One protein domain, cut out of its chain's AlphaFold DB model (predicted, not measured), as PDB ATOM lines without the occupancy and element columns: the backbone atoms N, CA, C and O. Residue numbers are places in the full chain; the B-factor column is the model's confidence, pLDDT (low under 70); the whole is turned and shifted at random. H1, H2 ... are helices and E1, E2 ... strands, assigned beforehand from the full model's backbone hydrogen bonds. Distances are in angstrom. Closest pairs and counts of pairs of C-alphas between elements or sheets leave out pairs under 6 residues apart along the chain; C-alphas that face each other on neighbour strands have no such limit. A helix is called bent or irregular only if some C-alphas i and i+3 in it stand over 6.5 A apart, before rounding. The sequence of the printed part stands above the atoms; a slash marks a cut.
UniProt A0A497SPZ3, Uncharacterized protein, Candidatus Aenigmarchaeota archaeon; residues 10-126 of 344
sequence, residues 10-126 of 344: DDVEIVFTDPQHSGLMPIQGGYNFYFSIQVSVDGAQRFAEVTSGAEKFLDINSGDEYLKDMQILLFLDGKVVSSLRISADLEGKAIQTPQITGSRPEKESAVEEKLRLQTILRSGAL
ATOM      1  N   ASP A  10     -33.216  27.197  72.695       74.81
ATOM      2  CA  ASP A  10     -33.218  25.867  73.314       74.81
ATOM      3  C   ASP A  10     -32.612  25.861  74.728       74.81
ATOM      4  O   ASP A  10     -32.868  24.948  75.510       74.81
ATOM      5  N   ASP A  11     -31.827  26.884  75.085       82.88
ATOM      6  CA  ASP A  11     -31.238  26.995  76.420       82.88
ATOM      7  C   ASP A  11     -32.197  27.582  77.450       82.88
ATOM      8  O   ASP A  11     -31.891  27.517  78.635       82.88
ATOM      9  N   VAL A  12     -33.326  28.175  77.047       86.44
ATOM     10  CA  VAL A  12     -34.343  28.686  77.977       86.44
ATOM     11  C   VAL A  12     -35.416  27.615  78.160       86.44
ATOM     12  O   VAL A  12     -36.401  27.563  77.431       86.44
ATOM     13  N   GLU A  13     -35.232  26.755  79.157       84.94
ATOM     14  CA  GLU A  13     -36.097  25.594  79.396       84.94
ATOM     15  C   GLU A  13     -37.469  25.990  79.961       84.94
ATOM     16  O   GLU A  13     -38.504  25.461  79.548       84.94
ATOM     17  N   ILE A  14     -37.497  26.927  80.919       85.94
ATOM     18  CA  ILE A  14     -38.731  27.369  81.584       85.94
ATOM     19  C   ILE A  14     -38.709  28.880  81.789       85.94
ATOM     20  O   ILE A  14     -37.727  29.461  82.236       85.94
ATOM     21  N   VAL A  15     -39.845  29.527  81.546       89.62
ATOM     22  CA  VAL A  15     -40.095  30.903  81.984       89.62
ATOM     23  C   VAL A  15     -41.175  30.857  83.054       89.62
ATOM     24  O   VAL A  15     -42.328  30.540  82.755       89.62
ATOM     25  N   PHE A  16     -40.809  31.147  84.303       86.44
ATOM     26  CA  PHE A  16     -41.729  31.007  85.427       86.44
ATOM     27  C   PHE A  16     -42.799  32.102  85.410       86.44
ATOM     28  O   PHE A  16     -42.503  33.294  85.285       86.44
ATOM     29  N   THR A  17     -44.057  31.693  85.561       87.12
ATOM     30  CA  THR A  17     -45.233  32.579  85.629       87.12
ATOM     31  C   THR A  17     -45.979  32.465  86.955       87.12
ATOM     32  O   THR A  17     -46.929  33.214  87.187       87.12
ATOM     33  N   ASP A  18     -45.567  31.541  87.821       86.19
ATOM     34  CA  ASP A  18     -46.214  31.314  89.100       86.19
ATOM     35  C   ASP A  18     -45.928  32.459  90.094       86.19
ATOM     36  O   ASP A  18     -44.900  33.135  89.991       86.19
ATOM     37  N   PRO A  19     -46.810  32.678  91.086       82.81
ATOM     38  CA  PRO A  19     -46.657  33.773  92.042       82.81
ATOM     39  C   PRO A  19     -45.423  33.691  92.954       82.81
ATOM     40  O   PRO A  19     -45.127  34.677  93.625       82.81
ATOM     41  N   GLN A  20     -44.742  32.541  93.047       83.75
ATOM     42  CA  GLN A  20     -43.550  32.387  93.891       83.75
ATOM     43  C   GLN A  20     -42.285  32.866  93.172       83.75
ATOM     44  O   GLN A  20     -41.371  33.375  93.816       83.75
ATOM     45  N   HIS A  21     -42.251  32.750  91.844       85.88
ATOM     46  CA  HIS A  21     -41.087  33.088  91.023       85.88
ATOM     47  C   HIS A  21     -41.327  34.275  90.083       85.88
ATOM     48  O   HIS A  21     -40.397  34.714  89.411       85.88
ATOM     49  N   SER A  22     -42.551  34.808  90.020       91.62
ATOM     50  CA  SER A  22     -42.915  35.975  89.218       91.62
ATOM     51  C   SER A  22     -43.876  36.893  89.963       91.62
ATOM     52  O   SER A  22     -44.901  36.462  90.490       91.62
ATOM     53  N   GLY A  23     -43.612  38.198  89.935       91.50
ATOM     54  CA  GLY A  23     -44.425  39.144  90.687       91.50
ATOM     55  C   GLY A  23     -44.160  40.606  90.365       91.50
ATOM     56  O   GLY A  23     -43.456  40.953  89.417       91.50
ATOM     57  N   LEU A  24     -44.792  41.456  91.167       92.62
ATOM     58  CA  LEU A  24     -44.629  42.903  91.169       92.62
ATOM     59  C   LEU A  24     -44.355  43.342  92.601       92.62
ATOM     60  O   LEU A  24     -45.053  42.917  93.519       92.62
ATOM     61  N   MET A  25     -43.374  44.216  92.775       90.56
ATOM     62  CA  MET A  25     -43.057  44.854  94.042       90.56
ATOM     63  C   MET A  25     -43.238  46.368  93.903       90.56
ATOM     64  O   MET A  25     -42.654  46.966  92.996       90.56
ATOM     65  N   PRO A  26     -44.047  47.012  94.758       89.19
ATOM     66  CA  PRO A  26     -44.137  48.465  94.771       89.19
ATOM     67  C   PRO A  26     -42.815  49.065  95.270       89.19
ATOM     68  O   PRO A  26     -42.251  48.595  96.257       89.19
ATOM     69  N   ILE A  27     -42.341  50.115  94.603       87.81
ATOM     70  CA  ILE A  27     -41.138  50.872  94.973       87.81
ATOM     71  C   ILE A  27     -41.460  52.369  95.058       87.81
ATOM     72  O   ILE A  27     -42.500  52.826  94.578       87.81
ATOM     73  N   GLN A  28     -40.571  53.166  95.661       81.44
ATOM     74  CA  GLN A  28     -40.733  54.622  95.653       81.44
ATOM     75  C   GLN A  28     -40.646  55.140  94.208       81.44
ATOM     76  O   GLN A  28     -39.586  55.099  93.595       81.44
ATOM     77  N   GLY A  29     -41.777  55.598  93.661       81.88
ATOM     78  CA  GLY A  29     -41.862  56.119  92.293       81.88
ATOM     79  C   GLY A  29     -42.268  55.106  91.216       81.88
ATOM     80  O   GLY A  29     -42.199  55.449  90.038       81.88
ATOM     81  N   GLY A  30     -42.714  53.893  91.578       90.31
ATOM     82  CA  GLY A  30     -43.254  52.951  90.593       90.31
ATOM     83  C   GLY A  30     -43.455  51.519  91.085       90.31
ATOM     84  O   GLY A  30     -43.632  51.251  92.273       90.31
ATOM     85  N   TYR A  31     -43.422  50.586  90.141       91.06
ATOM     86  CA  TYR A  31     -43.518  49.148  90.348       91.06
ATOM     87  C   TYR A  31     -42.327  48.461  89.684       91.06
ATOM     88  O   TYR A  31     -42.066  48.656  88.497       91.06
ATOM     89  N   ASN A  32     -41.630  47.626  90.448       92.69
ATOM     90  CA  ASN A  32     -40.616  46.721  89.932       92.69
ATOM     91  C   ASN A  32     -41.276  45.377  89.612       92.69
ATOM     92  O   ASN A  32     -41.922  44.783  90.476       92.69
ATOM     93  N   PHE A  33     -41.144  44.891  88.386       94.56
ATOM     94  CA  PHE A  33     -41.515  43.527  88.042       94.56
ATOM     95  C   PHE A  33     -40.307  42.610  88.180       94.56
ATOM     96  O   PHE A  33     -39.166  43.028  87.991       94.56
ATOM     97  N   TYR A  34     -40.568  41.341  88.471       94.50
ATOM     98  CA  TYR A  34     -39.548  40.305  88.427       94.50
ATOM     99  C   TYR A  34     -40.139  38.989  87.938       94.50
ATOM    100  O   TYR A  34     -41.325  38.703  88.147       94.50
ATOM    101  N   PHE A  35     -39.313  38.184  87.284       95.62
ATOM    102  CA  PHE A  35     -39.595  36.780  87.030       95.62
ATOM    103  C   PHE A  35     -38.299  35.997  86.848       95.62
ATOM    104  O   PHE A  35     -37.330  36.512  86.293       95.62
ATOM    105  N   SER A  36     -38.280  34.754  87.313       94.25
ATOM    106  CA  SER A  36     -37.164  33.845  87.062       94.25
ATOM    107  C   SER A  36     -37.347  33.093  85.746       94.25
ATOM    108  O   SER A  36     -38.468  32.863  85.282       94.25
ATOM    109  N   ILE A  37     -36.232  32.679  85.161       92.25
ATOM    110  CA  ILE A  37     -36.191  31.694  84.077       92.25
ATOM    111  C   ILE A  37     -35.352  30.505  84.525       92.25
ATOM    112  O   ILE A  37     -34.501  30.672  85.388       92.25
ATOM    113  N   GLN A  38     -35.590  29.326  83.963       90.94
ATOM    114  CA  GLN A  38     -34.688  28.187  84.043       90.94
ATOM    115  C   GLN A  38     -33.930  28.093  82.727       90.94
ATOM    116  O   GLN A  38     -34.552  28.068  81.662       90.94
ATOM    117  N   VAL A  39     -32.607  28.050  82.813       90.69
ATOM    118  CA  VAL A  39     -31.726  27.833  81.673       90.69
ATOM    119  C   VAL A  39     -31.014  26.491  81.775       90.69
ATOM    120  O   VAL A  39     -30.770  25.996  82.879       90.69
ATOM    121  N   SER A  40     -30.663  25.934  80.619       90.12
ATOM    122  CA  SER A  40     -29.907  24.692  80.504       90.12
ATOM    123  C   SER A  40     -28.563  24.795  81.231       90.12
ATOM    124  O   SER A  40     -27.978  25.877  81.380       90.12
ATOM    125  N   VAL A  41     -28.043  23.652  81.680       90.69
ATOM    126  CA  VAL A  41     -26.730  23.579  82.342       90.69
ATOM    127  C   VAL A  41     -25.632  24.134  81.428       90.69
ATOM    128  O   VAL A  41     -24.823  24.952  81.868       90.69
ATOM    129  N   ASP A  42     -25.655  23.756  80.149       88.62
ATOM    130  CA  ASP A  42     -24.672  24.198  79.159       88.62
ATOM    131  C   ASP A  42     -24.780  25.707  78.883       88.62
ATOM    132  O   ASP A  42     -23.763  26.392  78.767       88.62
ATOM    133  N   GLY A  43     -26.003  26.247  78.818       88.69
ATOM    134  CA  GLY A  43     -26.255  27.679  78.657       88.69
ATOM    135  C   GLY A  43     -25.766  28.497  79.852       88.69
ATOM    136  O   GLY A  43     -25.081  29.506  79.679       88.69
ATOM    137  N   ALA A  44     -26.035  28.029  81.076       91.00
ATOM    138  CA  ALA A  44     -25.524  28.652  82.298       91.00
ATOM    139  C   ALA A  44     -23.987  28.660  82.341       91.00
ATOM    140  O   ALA A  44     -23.378  29.627  82.802       91.00
ATOM    141  N   GLN A  45     -23.349  27.597  81.849       91.81
ATOM    142  CA  GLN A  45     -21.896  27.471  81.840       91.81
ATOM    143  C   GLN A  45     -21.246  28.386  80.792       91.81
ATOM    144  O   GLN A  45     -20.318  29.121  81.127       91.81
ATOM    145  N   ARG A  46     -21.805  28.461  79.574       90.62
ATOM    146  CA  ARG A  46     -21.393  29.456  78.564       90.62
ATOM    147  C   ARG A  46     -21.552  30.886  79.071       90.62
ATOM    148  O   ARG A  46     -20.671  31.718  78.864       90.62
ATOM    149  N   PHE A  47     -22.651  31.171  79.768       91.06
ATOM    150  CA  PHE A  47     -22.878  32.474  80.385       91.06
ATOM    151  C   PHE A  47     -21.804  32.826  81.417       91.06
ATOM    152  O   PHE A  47     -21.265  33.935  81.396       91.06
ATOM    153  N   ALA A  48     -21.446  31.880  82.284       91.00
ATOM    154  CA  ALA A  48     -20.383  32.067  83.263       91.00
ATOM    155  C   ALA A  48     -19.031  32.353  82.590       91.00
ATOM    156  O   ALA A  48     -18.330  33.284  82.979       91.00
ATOM    157  N   GLU A  49     -18.679  31.599  81.549       90.56
ATOM    158  CA  GLU A  49     -17.415  31.766  80.825       90.56
ATOM    159  C   GLU A  49     -17.311  33.132  80.140       90.56
ATOM    160  O   GLU A  49     -16.285  33.799  80.252       90.56
ATOM    161  N   VAL A  50     -18.384  33.586  79.480       89.00
ATOM    162  CA  VAL A  50     -18.407  34.874  78.765       89.00
ATOM    163  C   VAL A  50     -18.382  36.066  79.723       89.00
ATOM    164  O   VAL A  50     -17.817  37.108  79.394       89.00
ATOM    165  N   THR A  51     -18.986  35.929  80.904       90.75
ATOM    166  CA  THR A  51     -19.049  37.008  81.905       90.75
ATOM    167  C   THR A  51     -17.860  37.027  82.864       90.75
ATOM    168  O   THR A  51     -17.720  37.974  83.637       90.75
ATOM    169  N   SER A  52     -16.997  36.010  82.835       90.00
ATOM    170  CA  SER A  52     -15.852  35.891  83.737       90.00
ATOM    171  C   SER A  52     -14.811  36.988  83.496       90.00
ATOM    172  O   SER A  52     -14.292  37.133  82.390       90.00
ATOM    173  N   GLY A  53     -14.432  37.714  84.554       85.94
ATOM    174  CA  GLY A  53     -13.410  38.761  84.486       85.94
ATOM    175  C   GLY A  53     -13.916  40.076  83.894       85.94
ATOM    176  O   GLY A  53     -13.108  40.924  83.509       85.94
ATOM    177  N   ALA A  54     -15.236  40.248  83.800       89.38
ATOM    178  CA  ALA A  54     -15.852  41.489  83.365       89.38
ATOM    179  C   ALA A  54     -15.665  42.598  84.414       89.38
ATOM    180  O   ALA A  54     -15.881  42.398  85.611       89.38
ATOM    181  N   GLU A  55     -15.299  43.801  83.963       89.25
ATOM    182  CA  GLU A  55     -15.269  44.974  84.839       89.25
ATOM    183  C   GLU A  55     -16.673  45.271  85.379       89.25
ATOM    184  O   GLU A  55     -17.668  45.144  84.668       89.25
ATOM    185  N   LYS A  56     -16.759  45.718  86.631       91.19
ATOM    186  CA  LYS A  56     -18.019  46.109  87.275       91.19
ATOM    187  C   LYS A  56     -18.142  47.621  87.298       91.19
ATOM    188  O   LYS A  56     -17.148  48.327  87.469       91.19
ATOM    189  N   PHE A  57     -19.360  48.127  87.164       90.69
ATOM    190  CA  PHE A  57     -19.659  49.532  87.397       90.69
ATOM    191  C   PHE A  57     -20.894  49.676  88.281       90.69
ATOM    192  O   PHE A  57     -21.845  48.904  88.176       90.69
ATOM    193  N   LEU A  58     -20.871  50.688  89.142       89.44
ATOM    194  CA  LEU A  58     -22.000  51.061  89.983       89.44
ATOM    195  C   LEU A  58     -22.907  52.022  89.210       89.44
ATOM    196  O   LEU A  58     -22.454  53.091  88.786       89.44
ATOM    197  N   ASP A  59     -24.181  51.677  89.036       83.62
ATOM    198  CA  ASP A  59     -25.161  52.616  88.491       83.62
ATOM    199  C   ASP A  59     -25.667  53.525  89.613       83.62
ATOM    200  O   ASP A  59     -26.457  53.127  90.467       83.62
ATOM    201  N   ILE A  60     -25.230  54.782  89.570       78.69
ATOM    202  CA  ILE A  60     -25.504  55.817  90.576       78.69
ATOM    203  C   ILE A  60     -27.012  56.063  90.768       78.69
ATOM    204  O   ILE A  60     -27.425  56.497  91.841       78.69
ATOM    205  N   ASN A  61     -27.847  55.782  89.760       76.81
ATOM    206  CA  ASN A  61     -29.291  56.010  89.852       76.81
ATOM    207  C   ASN A  61     -30.024  54.876  90.573       76.81
ATOM    208  O   ASN A  61     -31.018  55.130  91.250       76.81
ATOM    209  N   SER A  62     -29.561  53.636  90.400       74.94
ATOM    210  CA  SER A  62     -30.192  52.451  91.004       74.94
ATOM    211  C   SER A  62     -29.529  52.019  92.312       74.94
ATOM    212  O   SER A  62     -30.194  51.451  93.169       74.94
ATOM    213  N   GLY A  63     -28.240  52.324  92.489       79.81
ATOM    214  CA  GLY A  63     -27.418  51.786  93.572       79.81
ATOM    215  C   GLY A  63     -26.936  50.352  93.333       79.81
ATOM    216  O   GLY A  63     -26.208  49.830  94.172       79.81
ATOM    217  N   ASP A  64     -27.298  49.737  92.203       84.38
ATOM    218  CA  ASP A  64     -26.910  48.375  91.843       84.38
ATOM    219  C   ASP A  64     -25.606  48.353  91.026       84.38
ATOM    220  O   ASP A  64     -25.298  49.275  90.258       84.38
ATOM    221  N   GLU A  65     -24.842  47.270  91.167       90.44
ATOM    222  CA  GLU A  65     -23.640  47.013  90.374       90.44
ATOM    223  C   GLU A  65     -23.962  46.135  89.161       90.44
ATOM    224  O   GLU A  65     -24.591  45.083  89.277       90.44
ATOM    225  N   TYR A  66     -23.464  46.533  87.993       92.44
ATOM    226  CA  TYR A  66     -23.649  45.821  86.731       92.44
ATOM    227  C   TYR A  66     -22.306  45.537  86.056       92.44
ATOM    228  O   TYR A  66     -21.299  46.198  86.323       92.44
ATOM    229  N   LEU A  67     -22.292  44.570  85.140       91.12
ATOM    230  CA  LEU A  67     -21.138  44.315  84.282       91.12
ATOM    231  C   LEU A  67     -21.003  45.421  83.234       91.12
ATOM    232  O   LEU A  67     -21.934  45.728  82.487       91.12
ATOM    233  N   LYS A  68     -19.827  46.038  83.195       87.88
ATOM    234  CA  LYS A  68     -19.490  47.145  82.308       87.88
ATOM    235  C   LYS A  68     -19.303  46.629  80.887       87.88
ATOM    236  O   LYS A  68     -18.693  45.590  80.666       87.88
ATOM    237  N   ASP A  69     -19.863  47.367  79.932       84.75
ATOM    238  CA  ASP A  69     -19.816  47.065  78.496       84.75
ATOM    239  C   ASP A  69     -20.419  45.700  78.091       84.75
ATOM    240  O   ASP A  69     -20.267  45.270  76.947       84.75
ATOM    241  N   MET A  70     -21.173  45.050  78.988       86.69
ATOM    242  CA  MET A  70     -21.883  43.796  78.729       86.69
ATOM    243  C   MET A  70     -23.398  43.963  78.877       86.69
ATOM    244  O   MET A  70     -23.904  44.510  79.855       86.69
ATOM    245  N   GLN A  71     -24.136  43.454  77.895       88.50
ATOM    246  CA  GLN A  71     -25.597  43.422  77.898       88.50
ATOM    247  C   GLN A  71     -26.092  42.199  77.131       88.50
ATOM    248  O   GLN A  71     -25.488  41.792  76.139       88.50
ATOM    249  N   ILE A  72     -27.216  41.644  77.569       87.88
ATOM    250  CA  ILE A  72     -27.923  40.585  76.856       87.88
ATOM    251  C   ILE A  72     -28.848  41.262  75.852       87.88
ATOM    252  O   ILE A  72     -29.723  42.038  76.231       87.88
ATOM    253  N   LEU A  73     -28.662  40.976  74.569       86.56
ATOM    254  CA  LEU A  73     -29.574  41.421  73.522       86.56
ATOM    255  C   LEU A  73     -30.589  40.314  73.254       86.56
ATOM    256  O   LEU A  73     -30.216  39.188  72.938       86.56
ATOM    257  N   LEU A  74     -31.873  40.639  73.379       83.19
ATOM    258  CA  LEU A  74     -32.956  39.725  73.044       83.19
ATOM    259  C   LEU A  74     -33.295  39.889  71.567       83.19
ATOM    260  O   LEU A  74     -33.678  40.980  71.128       83.19
ATOM    261  N   PHE A  75     -33.164  38.802  70.815       77.75
ATOM    262  CA  PHE A  75     -33.518  38.740  69.403       77.75
ATOM    263  C   PHE A  75     -34.837  37.993  69.211       77.75
ATOM    264  O   PHE A  75     -35.080  36.972  69.845       77.75
ATOM    265  N   LEU A  76     -35.663  38.494  68.297       74.81
ATOM    266  CA  LEU A  76     -36.823  37.793  67.755       74.81
ATOM    267  C   LEU A  76     -36.786  37.954  66.234       74.81
ATOM    268  O   LEU A  76     -36.652  39.078  65.743       74.81
ATOM    269  N   ASP A  77     -36.817  36.845  65.496       72.50
ATOM    270  CA  ASP A  77     -36.721  36.817  64.026       72.50
ATOM    271  C   ASP A  77     -35.535  37.629  63.464       72.50
ATOM    272  O   ASP A  77     -35.649  38.363  62.479       72.50
ATOM    273  N   GLY A  78     -34.380  37.557  64.138       73.31
ATOM    274  CA  GLY A  78     -33.156  38.263  63.741       73.31
ATOM    275  C   GLY A  78     -33.151  39.775  64.011       73.31
ATOM    276  O   GLY A  78     -32.190  40.452  63.648       73.31
ATOM    277  N   LYS A  79     -34.183  40.325  64.666       79.69
ATOM    278  CA  LYS A  79     -34.241  41.735  65.087       79.69
ATOM    279  C   LYS A  79     -34.078  41.859  66.599       79.69
ATOM    280  O   LYS A  79     -34.674  41.097  67.353       79.69
ATOM    281  N   VAL A  80     -33.311  42.856  67.045       83.06
ATOM    282  CA  VAL A  80     -33.189  43.187  68.474       83.06
ATOM    283  C   VAL A  80     -34.518  43.762  68.960       83.06
ATOM    284  O   VAL A  80     -34.952  44.810  68.479       83.06
ATOM    285  N   VAL A  81     -35.163  43.080  69.905       83.88
ATOM    286  CA  VAL A  81     -36.453  43.492  70.481       83.88
ATOM    287  C   VAL A  81     -36.325  44.109  71.867       83.88
ATOM    288  O   VAL A  81     -37.190  44.889  72.262       83.88
ATOM    289  N   SER A  82     -35.265  43.778  72.606       85.25
ATOM    290  CA  SER A  82     -34.972  44.349  73.922       85.25
ATOM    291  C   SER A  82     -33.503  44.128  74.296       85.25
ATOM    292  O   SER A  82     -32.811  43.319  73.675       85.25
ATOM    293  N   SER A  83     -33.025  44.841  75.313       87.69
ATOM    294  CA  SER A  83     -31.715  44.626  75.921       87.69
ATOM    295  C   SER A  83     -31.824  44.580  77.443       87.69
ATOM    296  O   SER A  83     -32.599  45.320  78.051       87.69
ATOM    297  N   LEU A  84     -31.047  43.695  78.061       89.00
ATOM    298  CA  LEU A  84     -30.974  43.520  79.506       89.00
ATOM    299  C   LEU A  84     -29.545  43.780  79.970       89.00
ATOM    300  O   LEU A  84     -28.580  43.315  79.361       89.00
ATOM    301  N   ARG A  85     -29.408  44.511  81.072       90.81
ATOM    302  CA  ARG A  85     -28.123  44.648  81.760       90.81
ATOM    303  C   ARG A  85     -27.868  43.409  82.611       90.81
ATOM    304  O   ARG A  85     -28.812  42.770  83.069       90.81
ATOM    305  N   ILE A  86     -26.597  43.090  82.824       92.06
ATOM    306  CA  ILE A  86     -26.185  41.935  83.623       92.06
ATOM    307  C   ILE A  86     -25.750  42.429  84.996       92.06
ATOM    308  O   ILE A  86     -24.854  43.267  85.090       92.06
ATOM    309  N   SER A  87     -26.395  41.926  86.045       91.88
ATOM    310  CA  SER A  87     -26.037  42.242  87.426       91.88
ATOM    311  C   SER A  87     -24.667  41.653  87.785       91.88
ATOM    312  O   SER A  87     -24.314  40.552  87.353       91.88
ATOM    313  N   ALA A  88     -23.870  42.394  88.553       90.81
ATOM    314  CA  ALA A  88     -22.487  42.040  88.873       90.81
ATOM    315  C   ALA A  88     -22.349  40.772  89.735       90.81
ATOM    316  O   ALA A  88     -21.275  40.169  89.792       90.81
ATOM    317  N   ASP A  89     -23.423  40.349  90.403       90.31
ATOM    318  CA  ASP A  89     -23.481  39.107  91.171       90.31
ATOM    319  C   ASP A  89     -23.494  37.850  90.289       90.31
ATOM    320  O   ASP A  89     -23.175  36.772  90.799       90.31
ATOM    321  N   LEU A  90     -23.809  37.988  88.997       91.50
ATOM    322  CA  LEU A  90     -23.817  36.907  88.008       91.50
ATOM    323  C   LEU A  90     -22.448  36.680  87.337       91.50
ATOM    324  O   LEU A  90     -22.297  35.709  86.600       91.50
ATOM    325  N   GLU A  91     -21.453  37.539  87.591       92.94
ATOM    326  CA  GLU A  91     -20.109  37.439  87.000       92.94
ATOM    327  C   GLU A  91     -19.482  36.058  87.236       92.94
ATOM    328  O   GLU A  91     -19.266  35.658  88.384       92.94
ATOM    329  N   GLY A  92     -19.158  35.330  86.163       88.75
ATOM    330  CA  GLY A  92     -18.422  34.070  86.271       88.75
ATOM    331  C   GLY A  92     -19.194  32.936  86.954       88.75
ATOM    332  O   GLY A  92     -18.594  31.915  87.300       88.75
ATOM    333  N   LYS A  93     -20.507  33.086  87.185       91.50
ATOM    334  CA  LYS A  93     -21.324  32.093  87.894       91.50
ATOM    335  C   LYS A  93     -22.277  31.368  86.954       91.50
ATOM    336  O   LYS A  93     -23.100  31.982  86.283       91.50
ATOM    337  N   ALA A  94     -22.227  30.038  86.992       91.25
ATOM    338  CA  ALA A  94     -23.161  29.179  86.274       91.25
ATOM    339  C   ALA A  94     -24.480  29.058  87.055       91.25
ATOM    340  O   ALA A  94     -24.687  28.121  87.828       91.25
ATOM    341  N   ILE A  95     -25.359  30.049  86.892       91.62
ATOM    342  CA  ILE A  95     -26.676  30.095  87.538       91.62
ATOM    343  C   ILE A  95     -27.737  29.605  86.553       91.62
ATOM    344  O   ILE A  95     -27.946  30.211  85.508       91.62
ATOM    345  N   GLN A  96     -28.436  28.527  86.916       91.88
ATOM    346  CA  GLN A  96     -29.517  27.959  86.099       91.88
ATOM    347  C   GLN A  96     -30.844  28.697  86.264       91.88
ATOM    348  O   GLN A  96     -31.710  28.577  85.409       91.88
ATOM    349  N   THR A  97     -31.027  29.451  87.350       92.19
ATOM    350  CA  THR A  97     -32.284  30.160  87.619       92.19
ATOM    351  C   THR A  97     -32.098  31.669  87.792       92.19
ATOM    352  O   THR A  97     -32.368  32.190  88.881       92.19
ATOM    353  N   PRO A  98     -31.584  32.391  86.777       92.44
ATOM    354  CA  PRO A  98     -31.413  33.832  86.880       92.44
ATOM    355  C   PRO A  98     -32.772  34.542  86.925       92.44
ATOM    356  O   PRO A  98     -33.782  34.057  86.402       92.44
ATOM    357  N   GLN A  99     -32.794  35.712  87.560       92.62
ATOM    358  CA  GLN A  99     -33.983  36.551  87.665       92.62
ATOM    359  C   GLN A  99     -33.867  37.755  86.730       92.62
ATOM    360  O   GLN A  99     -32.847  38.438  86.702       92.62
ATOM    361  N   ILE A 100     -34.939  38.027  85.990       93.25
ATOM    362  CA  ILE A 100     -35.086  39.222  85.164       93.25
ATOM    363  C   ILE A 100     -35.965  40.208  85.923       93.25
ATOM    364  O   ILE A 100     -37.058  39.854  86.372       93.25
ATOM    365  N   THR A 101     -35.493  41.445  86.050       91.50
ATOM    366  CA  THR A 101     -36.182  42.526  86.760       91.50
ATOM    367  C   THR A 101     -36.318  43.767  85.883       91.50
ATOM    368  O   THR A 101     -35.609  43.935  84.888       91.50
ATOM    369  N   GLY A 102     -37.253  44.649  86.234       90.31
ATOM    370  CA  GLY A 102     -37.405  45.927  85.555       90.31
ATOM    371  C   GLY A 102     -38.432  46.834  86.217       90.31
ATOM    372  O   GLY A 102     -39.438  46.385  86.755       90.31
ATOM    373  N   SER A 103     -38.195  48.141  86.149       88.56
ATOM    374  CA  SER A 103     -39.042  49.140  86.803       88.56
ATOM    375  C   SER A 103     -39.902  49.914  85.803       88.56
ATOM    376  O   SER A 103     -39.450  50.262  84.705       88.56
ATOM    377  N   ARG A 104     -41.154  50.195  86.179       91.62
ATOM    378  CA  ARG A 104     -42.077  51.081  85.457       91.62
ATOM    379  C   ARG A 104     -42.819  51.993  86.442       91.62
ATOM    380  O   ARG A 104     -43.091  51.571  87.562       91.62
ATOM    381  N   PRO A 105     -43.179  53.226  86.046       89.19
ATOM    382  CA  PRO A 105     -43.866  54.167  86.935       89.19
ATOM    383  C   PRO A 105     -45.284  53.704  87.305       89.19
ATOM    384  O   PRO A 105     -45.756  53.953  88.412       89.19
ATOM    385  N   GLU A 106     -45.958  52.990  86.402       90.88
ATOM    386  CA  GLU A 106     -47.342  52.548  86.568       90.88
ATOM    387  C   GLU A 106     -47.438  51.027  86.711       90.88
ATOM    388  O   GLU A 106     -46.692  50.277  86.077       90.88
ATOM    389  N   LYS A 107     -48.404  50.561  87.516       88.75
ATOM    390  CA  LYS A 107     -48.641  49.127  87.744       88.75
ATOM    391  C   LYS A 107     -48.997  48.397  86.452       88.75
ATOM    392  O   LYS A 107     -48.453  47.329  86.197       88.75
ATOM    393  N   GLU A 108     -49.892  48.980  85.657       88.31
ATOM    394  CA  GLU A 108     -50.364  48.412  84.388       88.31
ATOM    395  C   GLU A 108     -49.187  48.217  83.419       88.31
ATOM    396  O   GLU A 108     -48.948  47.118  82.929       88.31
ATOM    397  N   SER A 109     -48.371  49.263  83.259       89.44
ATOM    398  CA  SER A 109     -47.152  49.247  82.445       89.44
ATOM    399  C   SER A 109     -46.139  48.190  82.908       89.44
ATOM    400  O   SER A 109     -45.509  47.530  82.081       89.44
ATOM    401  N   ALA A 110     -45.980  48.001  84.222       90.25
ATOM    402  CA  ALA A 110     -45.100  46.971  84.775       90.25
ATOM    403  C   ALA A 110     -45.611  45.551  84.481       90.25
ATOM    404  O   ALA A 110     -44.817  44.663  84.174       90.25
ATOM    405  N   VAL A 111     -46.931  45.332  84.564       90.25
ATOM    406  CA  VAL A 111     -47.570  44.059  84.191       90.25
ATOM    407  C   VAL A 111     -47.345  43.775  82.708       90.25
ATOM    408  O   VAL A 111     -46.911  42.677  82.360       90.25
ATOM    409  N   GLU A 112     -47.619  44.759  81.851       91.56
ATOM    410  CA  GLU A 112     -47.518  44.633  80.398       91.56
ATOM    411  C   GLU A 112     -46.097  44.265  79.962       91.56
ATOM    412  O   GLU A 112     -45.907  43.278  79.250       91.56
ATOM    413  N   GLU A 113     -45.085  44.989  80.449       90.00
ATOM    414  CA  GLU A 113     -43.693  44.712  80.087       90.00
ATOM    415  C   GLU A 113     -43.230  43.337  80.588       90.00
ATOM    416  O   GLU A 113     -42.573  42.598  79.851       90.00
ATOM    417  N   LYS A 114     -43.612  42.952  81.815       93.56
ATOM    418  CA  LYS A 114     -43.297  41.625  82.361       93.56
ATOM    419  C   LYS A 114     -43.849  40.518  81.462       93.56
ATOM    420  O   LYS A 114     -43.117  39.606  81.083       93.56
ATOM    421  N   LEU A 115     -45.132  40.611  81.103       91.62
ATOM    422  CA  LEU A 115     -45.797  39.633  80.240       91.62
ATOM    423  C   LEU A 115     -45.193  39.616  78.833       91.62
ATOM    424  O   LEU A 115     -45.019  38.543  78.253       91.62
ATOM    425  N   ARG A 116     -44.824  40.785  78.298       91.44
ATOM    426  CA  ARG A 116     -44.158  40.909  76.999       91.44
ATOM    427  C   ARG A 116     -42.818  40.174  76.985       91.44
ATOM    428  O   ARG A 116     -42.596  39.356  76.095       91.44
ATOM    429  N   LEU A 117     -41.956  40.409  77.976       89.44
ATOM    430  CA  LEU A 117     -40.659  39.731  78.081       89.44
ATOM    431  C   LEU A 117     -40.817  38.222  78.299       89.44
ATOM    432  O   LEU A 117     -40.151  37.441  77.622       89.44
ATOM    433  N   GLN A 118     -41.741  37.802  79.171       90.38
ATOM    434  CA  GLN A 118     -42.046  36.382  79.367       90.38
ATOM    435  C   GLN A 118     -42.504  35.713  78.066       90.38
ATOM    436  O   GLN A 118     -42.110  34.587  77.778       90.38
ATOM    437  N   THR A 119     -43.311  36.403  77.260       87.19
ATOM    438  CA  THR A 119     -43.800  35.875  75.981       87.19
ATOM    439  C   THR A 119     -42.674  35.736  74.962       87.19
ATOM    440  O   THR A 119     -42.567  34.683  74.340       87.19
ATOM    441  N   ILE A 120     -41.802  36.744  74.836       83.94
ATOM    442  CA  ILE A 120     -40.636  36.698  73.936       83.94
ATOM    443  C   ILE A 120     -39.744  35.498  74.282       83.94
ATOM    444  O   ILE A 120     -39.420  34.693  73.411       83.94
ATOM    445  N   LEU A 121     -39.411  35.326  75.563       85.06
ATOM    446  CA  LEU A 121     -38.541  34.239  76.020       85.06
ATOM    447  C   LEU A 121     -39.187  32.860  75.838       85.06
ATOM    448  O   LEU A 121     -38.517  31.919  75.426       85.06
ATOM    449  N   ARG A 122     -40.504  32.743  76.052       81.94
ATOM    450  CA  ARG A 122     -41.248  31.504  75.775       81.94
ATOM    451  C   ARG A 122     -41.342  31.190  74.285       81.94
ATOM    452  O   ARG A 122     -41.321  30.020  73.930       81.94
ATOM    453  N   SER A 123     -41.463  32.206  73.427       71.06
ATOM    454  CA  SER A 123     -41.496  32.012  71.972       71.06
ATOM    455  C   SER A 123     -40.158  31.547  71.403       71.06
ATOM    456  O   SER A 123     -40.159  30.780  70.448       71.06
ATOM    457  N   GLY A 124     -39.038  31.945  72.017       62.12
ATOM    458  CA  GLY A 124     -37.704  31.466  71.646       62.12
ATOM    459  C   GLY A 124     -37.475  29.983  71.962       62.12
ATOM    460  O   GLY A 124     -36.759  29.324  71.223       62.12
ATOM    461  N   ALA A 125     -38.127  29.451  73.000       56.06
ATOM    462  CA  ALA A 125     -38.021  28.057  73.446       56.06
ATOM    463  C   ALA A 125     -38.892  27.060  72.655       56.06
ATOM    464  O   ALA A 125     -39.008  25.891  73.025       56.06
ATOM    465  N   LEU A 126     -39.577  27.514  71.601       56.28
ATOM    466  CA  LEU A 126     -40.435  26.664  70.781       56.28
ATOM    467  C   LEU A 126     -39.605  26.062  69.630       56.28
ATOM    468  O   LEU A 126     -39.229  26.795  68.718       56.28
TER     469      LEU A 126
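This is residues 10 to 126 of the 344 residues of an uncharacterized protein of Candidatus Aenigmarchaeota archaeon (UniProt A0A497SPZ3). A twisted four-strand sheet, in which E3 pairs with E1, E2 and E7, has the long helix H2 packed lengthwise over one face; from a second sheet, E4, E5 and E6, a long bent hairpin of E5 and E6 reaches to the final residues of H2. The shorter helix H1 joins the two sheets along the chain, between E3 and E4, well away from H2. The printed part has 117 residues, with seven named strands and two named helices in the order E1 E2 E3 H1 E4 E5 E6 E7 H2. The class is mixed, helices and strands, and the neighbour strands in both sheets are antiparallel. The whole is compact, with a radius of gyration of the C-alphas of 14.4 A and spans of 38 by 37 by 30 A.

E1, residues 12 to 15, begins at C-alpha 12 (-34.343, 28.686, 77.977). E2 holds residues 22 to 27 and E3 residues 30 to 39, 29.0 A long. H1, residues 41 to 51, is 15.5 A long and begins at C-alpha 41 (-26.730, 23.579, 82.342). E4 is residues 56 to 58, E5 residues 65 to 76, 27.8 A long, and E6 residues 79 to 87, 23.8 A long. E7 is residues 99 to 104. H2, residues 107 to 124, is 26.3 A long and ends at C-alpha 124 (-37.704, 31.466, 71.646).

In the branched sheet E3 has three neighbours. N 38 and O 14 of E3 and E1 are 2.8 A apart. E2 and E3 form a hairpin, with N 25 and O 32 at 2.8 A. E3 and E7 have N 33 and O 102 at 2.8 A. H2 is on this sheet at a height over the sheet of 8.0 A, over E3 and E7; on the local plane it runs along the strands, at 14 degrees to E3. The closest C-alphas of H2 and E7 are those of Ala 110 and Arg 104, 5.1 A apart. E4, E5 and E6 make a meander, each strand the antiparallel neighbour of the one before. N 57 and O 66 are 2.9 A apart in the hairpin E4 and E5, and N 74 and O 82 are 2.9 A apart in the hairpin E5 and E6. E5 bends by 82 degrees at residue 68 and E6 by 50 degrees at residue 82. H2 only grazes this sheet, with its residues 117 to 124; the closest C-alphas of E5 and H2 are those of Leu 76 and Ile 120, 7.3 A apart. E6 and E7 are near each other, with 8 pairs of C-alphas within 10 A. H1 is only just not on either sheet, with 4 pairs of C-alphas within 10 A to each, and it is apart from H2. In H1 and H2 every O i to N i+4 pair is within hydrogen-bond range.

The two C-alphas farthest apart, those of Gly 29 and Asp 42, are 38.6 A apart. The printed part has no cut, and its one long link is E6 to E7, with 11 residues. The mean pLDDT of the printed part is 87.2; residues 124 to 126, of which 124 belongs to H2, are under 70.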